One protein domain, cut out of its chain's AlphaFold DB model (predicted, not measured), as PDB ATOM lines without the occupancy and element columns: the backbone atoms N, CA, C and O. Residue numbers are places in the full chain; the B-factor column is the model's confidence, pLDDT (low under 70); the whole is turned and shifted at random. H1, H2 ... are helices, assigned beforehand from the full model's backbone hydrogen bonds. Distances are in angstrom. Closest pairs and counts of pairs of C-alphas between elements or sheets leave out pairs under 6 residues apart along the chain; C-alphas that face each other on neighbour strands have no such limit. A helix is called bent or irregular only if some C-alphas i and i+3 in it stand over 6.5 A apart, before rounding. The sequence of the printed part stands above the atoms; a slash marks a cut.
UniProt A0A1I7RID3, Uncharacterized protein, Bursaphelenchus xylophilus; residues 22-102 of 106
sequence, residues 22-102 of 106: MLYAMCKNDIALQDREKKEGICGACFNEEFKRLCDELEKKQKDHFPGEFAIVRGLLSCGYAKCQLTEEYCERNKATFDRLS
ATOM      1  N   MET A  22      40.764  -8.930 -16.795       85.81
ATOM      2  CA  MET A  22      39.616  -8.038 -16.992       85.81
ATOM      3  C   MET A  22      38.369  -8.790 -17.474       85.81
ATOM      4  O   MET A  22      37.281  -8.543 -16.965       85.81
ATOM      5  N   LEU A  23      38.516  -9.717 -18.427       88.88
ATOM      6  CA  LEU A  23      37.401 -10.523 -18.934       88.88
ATOM      7  C   LEU A  23      36.868 -11.509 -17.890       88.88
ATOM      8  O   LEU A  23      35.659 -11.716 -17.826       88.88
ATOM      9  N   TYR A  24      37.734 -12.093 -17.059       90.75
ATOM     10  CA  TYR A  24      37.292 -13.005 -16.005       90.75
ATOM     11  C   TYR A  24      36.544 -12.250 -14.897       90.75
ATOM     12  O   TYR A  24      35.437 -12.649 -14.533       90.75
ATOM     13  N   ALA A  25      37.060 -11.093 -14.468       89.81
ATOM     14  CA  ALA A  25      36.364 -10.211 -13.533       89.81
ATOM     15  C   ALA A  25      35.012  -9.720 -14.092       89.81
ATOM     16  O   ALA A  25      34.017  -9.693 -13.368       89.81
ATOM     17  N   MET A  26      34.943  -9.377 -15.387       90.50
ATOM     18  CA  MET A  26      33.674  -9.056 -16.057       90.50
ATOM     19  C   MET A  26      32.698 -10.231 -16.013       90.50
ATOM     20  O   MET A  26      31.565 -10.051 -15.590       90.50
ATOM     21  N   CYS A  27      33.148 -11.436 -16.368       93.25
ATOM     22  CA  CYS A  27      32.318 -12.639 -16.353       93.25
ATOM     23  C   CYS A  27      31.721 -12.905 -14.957       93.25
ATOM     24  O   CYS A  27      30.522 -13.147 -14.824       93.25
ATOM     25  N   LYS A  28      32.528 -12.794 -13.893       94.06
ATOM     26  CA  LYS A  28      32.053 -12.961 -12.509       94.06
ATOM     27  C   LYS A  28      31.067 -11.866 -12.087       94.06
ATOM     28  O   LYS A  28      30.067 -12.177 -11.440       94.06
ATOM     29  N   ASN A  29      31.308 -10.612 -12.475       93.44
ATOM     30  CA  ASN A  29      30.385  -9.508 -12.200       93.44
ATOM     31  C   ASN A  29      29.046  -9.676 -12.931       93.44
ATOM     32  O   ASN A  29      27.996  -9.466 -12.324       93.44
ATOM     33  N   ASP A  30      29.074 -10.105 -14.193       94.06
ATOM     34  CA  ASP A  30      27.870 -10.357 -14.985       94.06
ATOM     35  C   ASP A  30      27.030 -11.487 -14.367       94.06
ATOM     36  O   ASP A  30      25.811 -11.371 -14.315       94.06
ATOM     37  N   ILE A  31      27.647 -12.541 -13.809       94.94
ATOM     38  CA  ILE A  31      26.917 -13.574 -13.042       94.94
ATOM     39  C   ILE A  31      26.235 -12.972 -11.822       94.94
ATOM     40  O   ILE A  31      25.052 -13.219 -11.608       94.94
ATOM     41  N   ALA A  32      26.959 -12.181 -11.028       94.44
ATOM     42  CA  ALA A  32      26.398 -11.582  -9.822       94.44
ATOM     43  C   ALA A  32      25.198 -10.677 -10.149       94.44
ATOM     44  O   ALA A  32      24.188 -10.694  -9.439       94.44
ATOM     45  N   LEU A  33      25.288  -9.919 -11.246       93.25
ATOM     46  CA  LEU A  33      24.195  -9.089 -11.735       93.25
ATOM     47  C   LEU A  33      23.030  -9.941 -12.263       93.25
ATOM     48  O   LEU A  33      21.887  -9.715 -11.875       93.25
ATOM     49  N   GLN A  34      23.316 -10.970 -13.058       94.19
ATOM     50  CA  GLN A  34      22.316 -11.892 -13.591       94.19
ATOM     51  C   GLN A  34      21.563 -12.621 -12.469       94.19
ATOM     52  O   GLN A  34      20.348 -12.772 -12.526       94.19
ATOM     53  N   ASP A  35      22.256 -13.063 -11.419       94.62
ATOM     54  CA  ASP A  35      21.643 -13.735 -10.269       94.62
ATOM     55  C   ASP A  35      20.737 -12.798  -9.473       94.62
ATOM     56  O   ASP A  35      19.711 -13.224  -8.934       94.62
ATOM     57  N   ARG A  36      21.083 -11.509  -9.417       94.50
ATOM     58  CA  ARG A  36      20.197 -10.483  -8.875       94.50
ATOM     59  C   ARG A  36      18.955 -10.316  -9.752       94.50
ATOM     60  O   ARG A  36      17.848 -10.402  -9.229       94.50
ATOM     61  N   GLU A  37      19.116 -10.159 -11.062       94.75
ATOM     62  CA  GLU A  37      17.989 -10.036 -11.995       94.75
ATOM     63  C   GLU A  37      17.078 -11.273 -11.993       94.75
ATOM     64  O   GLU A  37      15.859 -11.146 -12.108       94.75
ATOM     65  N   LYS A  38      17.637 -12.479 -11.815       93.56
ATOM     66  CA  LYS A  38      16.867 -13.722 -11.638       93.56
ATOM     67  C   LYS A  38      16.003 -13.669 -10.382       93.56
ATOM     68  O   LYS A  38      14.829 -14.019 -10.447       93.56
ATOM     69  N   LYS A  39      16.562 -13.222  -9.251       95.62
ATOM     70  CA  LYS A  39      15.816 -13.061  -7.987       95.62
ATOM     71  C   LYS A  39      14.711 -12.012  -8.101       95.62
ATOM     72  O   LYS A  39      13.665 -12.168  -7.484       95.62
ATOM     73  N   GLU A  40      14.948 -10.971  -8.890       95.69
ATOM     74  CA  GLU A  40      13.979  -9.909  -9.175       95.69
ATOM     75  C   GLU A  40      12.969 -10.302 -10.277       95.69
ATOM     76  O   GLU A  40      11.997  -9.587 -10.498       95.69
ATOM     77  N   GLY A  41      13.151 -11.450 -10.945       93.81
ATOM     78  CA  GLY A  41      12.252 -11.949 -11.991       93.81
ATOM     79  C   GLY A  41      12.338 -11.196 -13.323       93.81
ATOM     80  O   GLY A  41      11.424 -11.299 -14.136       93.81
ATOM     81  N   ILE A  42      13.417 -10.442 -13.552       93.19
ATOM     82  CA  ILE A  42      13.592  -9.560 -14.722       93.19
ATOM     83  C   ILE A  42      14.703 -10.018 -15.676       93.19
ATOM     84  O   ILE A  42      14.934  -9.391 -16.708       93.19
ATOM     85  N   CYS A  43      15.394 -11.109 -15.348       91.75
ATOM     86  CA  CYS A  43      16.501 -11.609 -16.155       91.75
ATOM     87  C   CYS A  43      16.063 -11.910 -17.594       91.75
ATOM     88  O   CYS A  43      15.067 -12.594 -17.828       91.75
ATOM     89  N   GLY A  44      16.821 -11.398 -18.562       87.12
ATOM     90  CA  GLY A  44      16.526 -11.556 -19.987       87.12
ATOM     91  C   GLY A  44      15.416 -10.661 -20.537       87.12
ATOM     92  O   GLY A  44      15.144 -10.719 -21.735       87.12
ATOM     93  N   ALA A  45      14.843  -9.759 -19.731       85.31
ATOM     94  CA  ALA A  45      13.893  -8.753 -20.215       85.31
ATOM     95  C   ALA A  45      14.484  -7.856 -21.322       85.31
ATOM     96  O   ALA A  45      13.754  -7.341 -22.167       85.31
ATOM     97  N   CYS A  46      15.810  -7.692 -21.346       75.69
ATOM     98  CA  CYS A  46      16.519  -6.915 -22.361       75.69
ATOM     99  C   CYS A  46      16.860  -7.706 -23.641       75.69
ATOM    100  O   CYS A  46      17.377  -7.115 -24.589       75.69
ATOM    101  N   PHE A  47      16.586  -9.016 -23.704       86.06
ATOM    102  CA  PHE A  47      16.908  -9.858 -24.863       86.06
ATOM    103  C   PHE A  47      15.832  -9.762 -25.954       86.06
ATOM    104  O   PHE A  47      14.998 -10.647 -26.133       86.06
ATOM    105  N   ASN A  48      15.841  -8.644 -26.676       85.44
ATOM    106  CA  ASN A  48      14.950  -8.396 -27.808       85.44
ATOM    107  C   ASN A  48      15.511  -8.971 -29.130       85.44
ATOM    108  O   ASN A  48      16.642  -9.452 -29.193       85.44
ATOM    109  N   GLU A  49      14.722  -8.911 -30.208       87.69
ATOM    110  CA  GLU A  49      15.106  -9.467 -31.519       87.69
ATOM    111  C   GLU A  49      16.371  -8.822 -32.116       87.69
ATOM    112  O   GLU A  49      17.152  -9.497 -32.790       87.69
ATOM    113  N   GLU A  50      16.627  -7.539 -31.843       84.56
ATOM    114  CA  GLU A  50      17.855  -6.873 -32.290       84.56
ATOM    115  C   GLU A  50      19.084  -7.446 -31.573       84.56
ATOM    116  O   GLU A  50      20.075  -7.805 -32.217       84.56
ATOM    117  N   PHE A  51      19.000  -7.593 -30.250       84.88
ATOM    118  CA  PHE A  51      20.079  -8.151 -29.439       84.88
ATOM    119  C   PHE A  51      20.320  -9.627 -29.762       84.88
ATOM    120  O   PHE A  51      21.462 -10.073 -29.861       84.88
ATOM    121  N   LYS A  52      19.247 -10.377 -30.023       87.94
ATOM    122  CA  LYS A  52      19.312 -11.762 -30.488       87.94
ATOM    123  C   LYS A  52      20.070 -11.888 -31.806       87.94
ATOM    124  O   LYS A  52      20.989 -12.698 -31.886       87.94
ATOM    125  N   ARG A  53      19.768 -11.044 -32.801       90.56
ATOM    126  CA  ARG A  53      20.504 -11.023 -34.075       90.56
ATOM    127  C   ARG A  53      21.994 -10.743 -33.863       90.56
ATOM    128  O   ARG A  53      22.826 -11.432 -34.448       90.56
ATOM    129  N   LEU A  54      22.331  -9.765 -33.018       88.56
ATOM    130  CA  LEU A  54      23.727  -9.456 -32.686       88.56
ATOM    131  C   LEU A  54      24.435 -10.659 -32.047       88.56
ATOM    132  O   LEU A  54      25.572 -10.965 -32.409       88.56
ATOM    133  N   CYS A  55      23.757 -11.375 -31.149       90.19
ATOM    134  CA  CYS A  55      24.301 -12.579 -30.533       90.19
ATOM    135  C   CYS A  55      24.511 -13.719 -31.528       90.19
ATOM    136  O   CYS A  55      25.585 -14.318 -31.537       90.19
ATOM    137  N   ASP A  56      23.549 -13.967 -32.414       89.75
ATOM    138  CA  ASP A  56      23.670 -15.004 -33.440       89.75
ATOM    139  C   ASP A  56      24.824 -14.704 -34.416       89.75
ATOM    140  O   ASP A  56      25.528 -15.612 -34.863       89.75
ATOM    141  N   GLU A  57      25.059 -13.429 -34.745       88.75
ATOM    142  CA  GLU A  57      26.208 -13.013 -35.555       88.75
ATOM    143  C   GLU A  57      27.544 -13.216 -34.830       88.75
ATOM    144  O   GLU A  57      28.507 -13.676 -35.447       88.75
ATOM    145  N   LEU A  58      27.621 -12.889 -33.538       87.25
ATOM    146  CA  LEU A  58      28.833 -13.074 -32.734       87.25
ATOM    147  C   LEU A  58      29.179 -14.558 -32.554       87.25
ATOM    148  O   LEU A  58      30.340 -14.936 -32.712       87.25
ATOM    149  N   GLU A  59      28.182 -15.403 -32.293       84.31
ATOM    150  CA  GLU A  59      28.348 -16.856 -32.167       84.31
ATOM    151  C   GLU A  59      28.792 -17.507 -33.485       84.31
ATOM    152  O   GLU A  59      29.586 -18.450 -33.478       84.31
ATOM    153  N   LYS A  60      28.329 -16.990 -34.632       84.44
ATOM    154  CA  LYS A  60      28.841 -17.401 -35.948       84.44
ATOM    155  C   LYS A  60      30.291 -16.957 -36.139       84.44
ATOM    156  O   LYS A  60      31.137 -17.794 -36.428       84.44
ATOM    157  N   LYS A  61      30.602 -15.680 -35.886       76.56
ATOM    158  CA  LYS A  61      31.956 -15.115 -36.049       76.56
ATOM    159  C   LYS A  61      33.008 -15.779 -35.159       76.56
ATOM    160  O   LYS A  61      34.162 -15.870 -35.564       76.56
ATOM    161  N   GLN A  62      32.632 -16.272 -33.976       72.62
ATOM    162  CA  GLN A  62      33.534 -17.046 -33.114       72.62
ATOM    163  C   GLN A  62      34.096 -18.287 -33.831       72.62
ATOM    164  O   GLN A  62      35.256 -18.645 -33.626       72.62
ATOM    165  N   LYS A  63      33.290 -18.932 -34.684       70.00
ATOM    166  CA  LYS A  63      33.680 -20.147 -35.415       70.00
ATOM    167  C   LYS A  63      34.684 -19.863 -36.534       70.00
ATOM    168  O   LYS A  63      35.463 -20.747 -36.866       70.00
ATOM    169  N   ASP A  64      34.721 -18.630 -37.035       67.62
ATOM    170  CA  ASP A  64      35.474 -18.258 -38.238       67.62
ATOM    171  C   ASP A  64      36.861 -17.636 -37.951       67.62
ATOM    172  O   ASP A  64      37.501 -17.143 -38.872       67.62
ATOM    173  N   HIS A  65      37.347 -17.664 -36.696       56.75
ATOM    174  CA  HIS A  65      38.661 -17.128 -36.268       56.75
ATOM    175  C   HIS A  65      38.928 -15.687 -36.759       56.75
ATOM    176  O   HIS A  65      39.682 -15.435 -37.697       56.75
ATOM    177  N   PHE A  66      38.310 -14.712 -36.089       55.19
ATOM    178  CA  PHE A  66      38.376 -13.293 -36.458       55.19
ATOM    179  C   PHE A  66      39.467 -12.509 -35.694       55.19
ATOM    180  O   PHE A  66      39.666 -12.742 -34.498       55.19
ATOM    181  N   PRO A  67      40.105 -11.489 -36.308       56.34
ATOM    182  CA  PRO A  67      40.863 -10.491 -35.557       56.34
ATOM    183  C   PRO A  67      39.926  -9.716 -34.613       56.34
ATOM    184  O   PRO A  67      38.848  -9.280 -35.014       56.34
ATOM    185  N   GLY A  68      40.337  -9.539 -33.352       70.75
ATOM    186  CA  GLY A  68      39.511  -8.904 -32.313       70.75
ATOM    187  C   GLY A  68      38.898  -9.873 -31.297       70.75
ATOM    188  O   GLY A  68      37.810  -9.611 -30.786       70.75
ATOM    189  N   GLU A  69      39.596 -10.966 -30.968       77.75
ATOM    190  CA  GLU A  69      39.138 -12.003 -30.028       77.75
ATOM    191  C   GLU A  69      38.622 -11.440 -28.690       77.75
ATOM    192  O   GLU A  69      37.608 -11.914 -28.186       77.75
ATOM    193  N   PHE A  70      39.243 -10.384 -28.145       82.19
ATOM    194  CA  PHE A  70      38.753  -9.721 -26.928       82.19
ATOM    195  C   PHE A  70      37.335  -9.151 -27.100       82.19
ATOM    196  O   PHE A  70      36.473  -9.367 -26.251       82.19
ATOM    197  N   ALA A  71      37.077  -8.431 -28.198       83.19
ATOM    198  CA  ALA A  71      35.773  -7.819 -28.455       83.19
ATOM    199  C   ALA A  71      34.695  -8.883 -28.703       83.19
ATOM    200  O   ALA A  71      33.569  -8.729 -28.232       83.19
ATOM    201  N   ILE A  72      35.056  -9.977 -29.382       84.81
ATOM    202  CA  ILE A  72      34.162 -11.119 -29.611       84.81
ATOM    203  C   ILE A  72      33.815 -11.794 -28.287       84.81
ATOM    204  O   ILE A  72      32.638 -11.965 -27.990       84.81
ATOM    205  N   VAL A  73      34.812 -12.126 -27.463       87.62
ATOM    206  CA  VAL A  73      34.579 -12.766 -26.160       87.62
ATOM    207  C   VAL A  73      33.757 -11.870 -25.241       87.62
ATOM    208  O   VAL A  73      32.809 -12.346 -24.623       87.62
ATOM    209  N   ARG A  74      34.040 -10.563 -25.203       88.62
ATOM    210  CA  ARG A  74      33.213  -9.602 -24.465       88.62
ATOM    211  C   ARG A  74      31.765  -9.597 -24.966       88.62
ATOM    212  O   ARG A  74      30.848  -9.615 -24.154       88.62
ATOM    213  N   GLY A  75      31.557  -9.598 -26.283       89.19
ATOM    214  CA  GLY A  75      30.221  -9.678 -26.874       89.19
ATOM    215  C   GLY A  75      29.491 -10.974 -26.511       89.19
ATOM    216  O   GLY A  75      28.320 -10.934 -26.151       89.19
ATOM    217  N   LEU A  76      30.190 -12.113 -26.525       89.69
ATOM    218  CA  LEU A  76      29.635 -13.409 -26.121       89.69
ATOM    219  C   LEU A  76      29.259 -13.447 -24.633       89.69
ATOM    220  O   LEU A  76      28.220 -14.010 -24.297       89.69
ATOM    221  N   LEU A  77      30.044 -12.808 -23.758       91.38
ATOM    222  CA  LEU A  77      29.674 -12.620 -22.349       91.38
ATOM    223  C   LEU A  77      28.380 -11.811 -22.221       91.38
ATOM    224  O   LEU A  77      27.444 -12.261 -21.564       91.38
ATOM    225  N   SER A  78      28.278 -10.677 -22.923       90.19
ATOM    226  CA  SER A  78      27.050  -9.868 -22.941       90.19
ATOM    227  C   SER A  78      25.843 -10.651 -23.471       90.19
ATOM    228  O   SER A  78      24.735 -10.500 -22.960       90.19
ATOM    229  N   CYS A  79      26.049 -11.529 -24.454       91.44
ATOM    230  CA  CYS A  79      25.015 -12.427 -24.959       91.44
ATOM    231  C   CYS A  79      24.590 -13.479 -23.940       91.44
ATOM    232  O   CYS A  79      23.393 -13.683 -23.750       91.44
ATOM    233  N   GLY A  80      25.541 -14.122 -23.262       91.56
ATOM    234  CA  GLY A  80      25.243 -15.081 -22.203       91.56
ATOM    235  C   GLY A  80      24.486 -14.436 -21.040       91.56
ATOM    236  O   GLY A  80      23.496 -15.001 -20.585       91.56
ATOM    237  N   TYR A  81      24.884 -13.228 -20.634       92.19
ATOM    238  CA  TYR A  81      24.180 -12.425 -19.633       92.19
ATOM    239  C   TYR A  81      22.742 -12.113 -20.063       92.19
ATOM    240  O   TYR A  81      21.796 -12.449 -19.353       92.19
ATOM    241  N   ALA A  82      22.553 -11.540 -21.257       89.50
ATOM    242  CA  ALA A  82      21.229 -11.158 -21.742       89.50
ATOM    243  C   ALA A  82      20.311 -12.372 -21.953       89.50
ATOM    244  O   ALA A  82      19.115 -12.290 -21.705       89.50
ATOM    245  N   LYS A  83      20.856 -13.526 -22.354       90.94
ATOM    246  CA  LYS A  83      20.111 -14.793 -22.438       90.94
ATOM    247  C   LYS A  83      19.830 -15.419 -21.065       90.94
ATOM    248  O   LYS A  83      19.153 -16.443 -21.005       90.94
ATOM    249  N   CYS A  84      20.332 -14.839 -19.976       91.88
ATOM    250  CA  CYS A  84      20.246 -15.384 -18.624       91.88
ATOM    251  C   CYS A  84      20.962 -16.745 -18.449       91.88
ATOM    252  O   CYS A  84      20.554 -17.593 -17.649       91.88
ATOM    253  N   GLN A  85      22.022 -16.972 -19.227       92.50
ATOM    254  CA  GLN A  85      22.726 -18.249 -19.386       92.50
ATOM    255  C   GLN A  85      24.170 -18.230 -18.866       92.50
ATOM    256  O   GLN A  85      24.852 -19.252 -18.955       92.50
ATOM    257  N   LEU A  86      24.660 -17.113 -18.314       92.50
ATOM    258  CA  LEU A  86      25.999 -17.076 -17.724       92.50
ATOM    259  C   LEU A  86      26.043 -17.936 -16.451       92.50
ATOM    260  O   LEU A  86      25.138 -17.869 -15.615       92.50
ATOM    261  N   THR A  87      27.100 -18.728 -16.289       92.94
ATOM    262  CA  THR A  87      27.313 -19.599 -15.122       92.94
ATOM    263  C   THR A  87      28.740 -19.477 -14.611       92.94
ATOM    264  O   THR A  87      29.654 -19.176 -15.380       92.94
ATOM    265  N   GLU A  88      28.960 -19.762 -13.325       93.50
ATOM    266  CA  GLU A  88      30.317 -19.741 -12.759       93.50
ATOM    267  C   GLU A  88      31.248 -20.715 -13.483       93.50
ATOM    268  O   GLU A  88      32.382 -20.368 -13.803       93.50
ATOM    269  N   GLU A  89      30.737 -21.896 -13.836       92.81
ATOM    270  CA  GLU A  89      31.480 -22.907 -14.588       92.81
ATOM    271  C   GLU A  89      31.968 -22.379 -15.947       92.81
ATOM    272  O   GLU A  89      33.065 -22.726 -16.390       92.81
ATOM    273  N   TYR A  90      31.191 -21.513 -16.609       90.44
ATOM    274  CA  TYR A  90      31.625 -20.874 -17.848       90.44
ATOM    275  C   TYR A  90      32.838 -19.970 -17.612       90.44
ATOM    276  O   TYR A  90      33.804 -20.054 -18.373       90.44
ATOM    277  N   CYS A  91      32.827 -19.146 -16.559       90.81
ATOM    278  CA  CYS A  91      33.963 -18.275 -16.263       90.81
ATOM    279  C   CYS A  91      35.217 -19.081 -15.913       90.81
ATOM    280  O   CYS A  91      36.289 -18.800 -16.447       90.81
ATOM    281  N   GLU A  92      35.085 -20.122 -15.084       92.88
ATOM    282  CA  GLU A  92      36.217 -20.970 -14.696       92.88
ATOM    283  C   GLU A  92      36.825 -21.710 -15.889       92.88
ATOM    284  O   GLU A  92      38.041 -21.690 -16.083       92.88
ATOM    285  N   ARG A  93      35.992 -22.307 -16.750       89.44
ATOM    286  CA  ARG A  93      36.472 -23.056 -17.922       89.44
ATOM    287  C   ARG A  93      37.185 -22.162 -18.940       89.44
ATOM    288  O   ARG A  93      38.049 -22.638 -19.670       89.44
ATOM    289  N   ASN A  94      36.827 -20.879 -18.995       88.25
ATOM    290  CA  ASN A  94      37.395 -19.914 -19.935       88.25
ATOM    291  C   ASN A  94      38.470 -19.008 -19.319       88.25
ATOM    292  O   ASN A  94      39.020 -18.169 -20.033       88.25
ATOM    293  N   LYS A  95      38.825 -19.191 -18.041       88.50
ATOM    294  CA  LYS A  95      39.787 -18.346 -17.320       88.50
ATOM    295  C   LYS A  95      41.105 -18.157 -18.071       88.50
ATOM    296  O   LYS A  95      41.510 -17.029 -18.316       88.50
ATOM    297  N   ALA A  96      41.716 -19.241 -18.551       85.88
ATOM    298  CA  ALA A  96      42.967 -19.164 -19.311       85.88
ATOM    299  C   ALA A  96      42.828 -18.352 -20.616       85.88
ATOM    300  O   ALA A  96      43.726 -17.601 -20.996       85.88
ATOM    301  N   THR A  97      41.684 -18.470 -21.298       85.56
ATOM    302  CA  THR A  97      41.372 -17.673 -22.491       85.56
ATOM    303  C   THR A  97      41.195 -16.201 -22.127       85.56
ATOM    304  O   THR A  97      41.724 -15.332 -22.815       85.56
ATOM    305  N   PHE A  98      40.499 -15.905 -21.032       88.81
ATOM    306  CA  PHE A  98      40.307 -14.544 -20.534       88.81
ATOM    307  C   PHE A  98      41.623 -13.888 -20.123       88.81
ATOM    308  O   PHE A  98      41.848 -12.726 -20.464       88.81
ATOM    309  N   ASP A  99      42.512 -14.638 -19.477       85.88
ATOM    310  CA  ASP A  99      43.843 -14.182 -19.078       85.88
ATOM    311  C   ASP A  99      44.720 -13.869 -20.295       85.88
ATOM    312  O   ASP A  99      45.406 -12.847 -20.321       85.88
ATOM    313  N   ARG A 100      44.648 -14.702 -21.341       84.56
ATOM    314  CA  ARG A 100      45.355 -14.477 -22.611       84.56
ATOM    315  C   ARG A 100      44.841 -13.244 -23.360       84.56
ATOM    316  O   ARG A 100      45.624 -12.557 -24.010       84.56
ATOM    317  N   LEU A 101      43.530 -13.015 -23.329       83.06
ATOM    318  CA  LEU A 101      42.863 -12.002 -24.152       83.06
ATOM    319  C   LEU A 101      42.728 -10.640 -23.485       83.06
ATOM    320  O   LEU A 101      42.590  -9.636 -24.182       83.06
ATOM    321  N   SER A 102      42.717 -10.593 -22.157       77.19
ATOM    322  CA  SER A 102      42.574  -9.335 -21.436       77.19
ATOM    323  C   SER A 102      43.799  -8.452 -21.670       77.19
ATOM    324  O   SER A 102      44.922  -8.958 -21.633       77.19
TER     325      SER A 102
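AT A GLANCE: This is residues 22 to 102 of the 106 residues of an uncharacterized protein of Bursaphelenchus xylophilus (UniProt A0A1I7RID3). Three helices stack one over the next in the order H1, H3, H2, with H3 in the middle, and a fourth, H4, packs beside the beginning of H1. H1 and H3 run nearly side by side, H2 folds into a slanting hairpin with H3, and the link from H1 to H2 passes the far end of H3 on its way across the stack. The printed part has 81 residues with four named helices, H1, H2, H3 and H4 along the chain, and no named strand; the class is all helix. The whole is compact, with a radius of gyration of the C-alphas of 12.7 A, and its C-alphas span 37 by 27 by 16 A along their three main axes.

HOW THE PARTS SIT: H1, residues 22 to 40, touches two helices. One is H3, residues 69 to 82, with 6 pairs of C-alphas within 8 A. The closest C-alphas of H1 and H3 are those of Asp 30 and Tyr 81, 6.3 A apart. H1 and H3 run the same way at a shallow tilt of 10 degrees, their centres 12.7 A apart. The other is H4, residues 88 to 101, which is irregular: C-alphas 93 and 96 are 7.7 A apart, where about 5 A is found in a regular helix, and its line is a rough one. H1 and H4 touch with 14 pairs of C-alphas within 8 A, the closest being those of Leu 23 and Phe 98 at 5.2 A. They run opposite ways at a shallow tilt of 27 degrees. H1, H3 and H4 form a bundle, a group of helices with their lines roughly aligned. Within it H3 and H4 are close but not clearly touching, with 2 pairs of C-alphas within 8 A; the closest are those of Phe 70 and Leu 101, 5.5 A apart. H2, residues 49 to 63, touches H3, and the two are a helical hairpin. They run opposite ways at a steep tilt of 40 degrees; their closest C-alphas are those of Cys 55 and Cys 79, 5.6 A apart. H2 is apart from H1 and from H4. Of the 3 pairs of helices that touch, 2 are at a shallow tilt, and the helix packing is mostly aligned, but only just. In H1 and H3 every pair of O i and N i+4 is within hydrogen-bond range; in H2 it is 10 of 11 pairs and in H4 8 of 10.

IN THESE COORDINATES: H1 is the longest helix, with 19 residues from Met 22 to Glu 40. It begins with C-alpha 22 at (39.616, -8.038, -16.992) and ends with C-alpha 40 at (13.979, -9.909, -9.175), 26.9 A away. H2 runs from Glu 49, with its C-alpha at (15.106, -9.467, -31.519), to Lys 63, over 21.8 A. H3 runs from Glu 69 to Ala 82, 19.8 A from first to last C-alpha. H4 runs from Glu 88 to Leu 101, over 18.6 A, and its last C-alpha is at (42.863, -12.002, -24.152).

THE WHOLE: The two C-alphas farthest apart are those of Glu 40 and Pro 67, 37.7 A. The first and last printed C-alphas, those of Met 22 and Ser 102, are 5.5 A apart. The printed part has no cut. The link from H1 to H2, with 8 residues, is short; those from H2 to H3 and from H3 to H4, with 5 residues each, are tight. The mean pLDDT of the printed part is 87.0, and residues 64 to 67 are under 70; they lie in the link from H2 to H3.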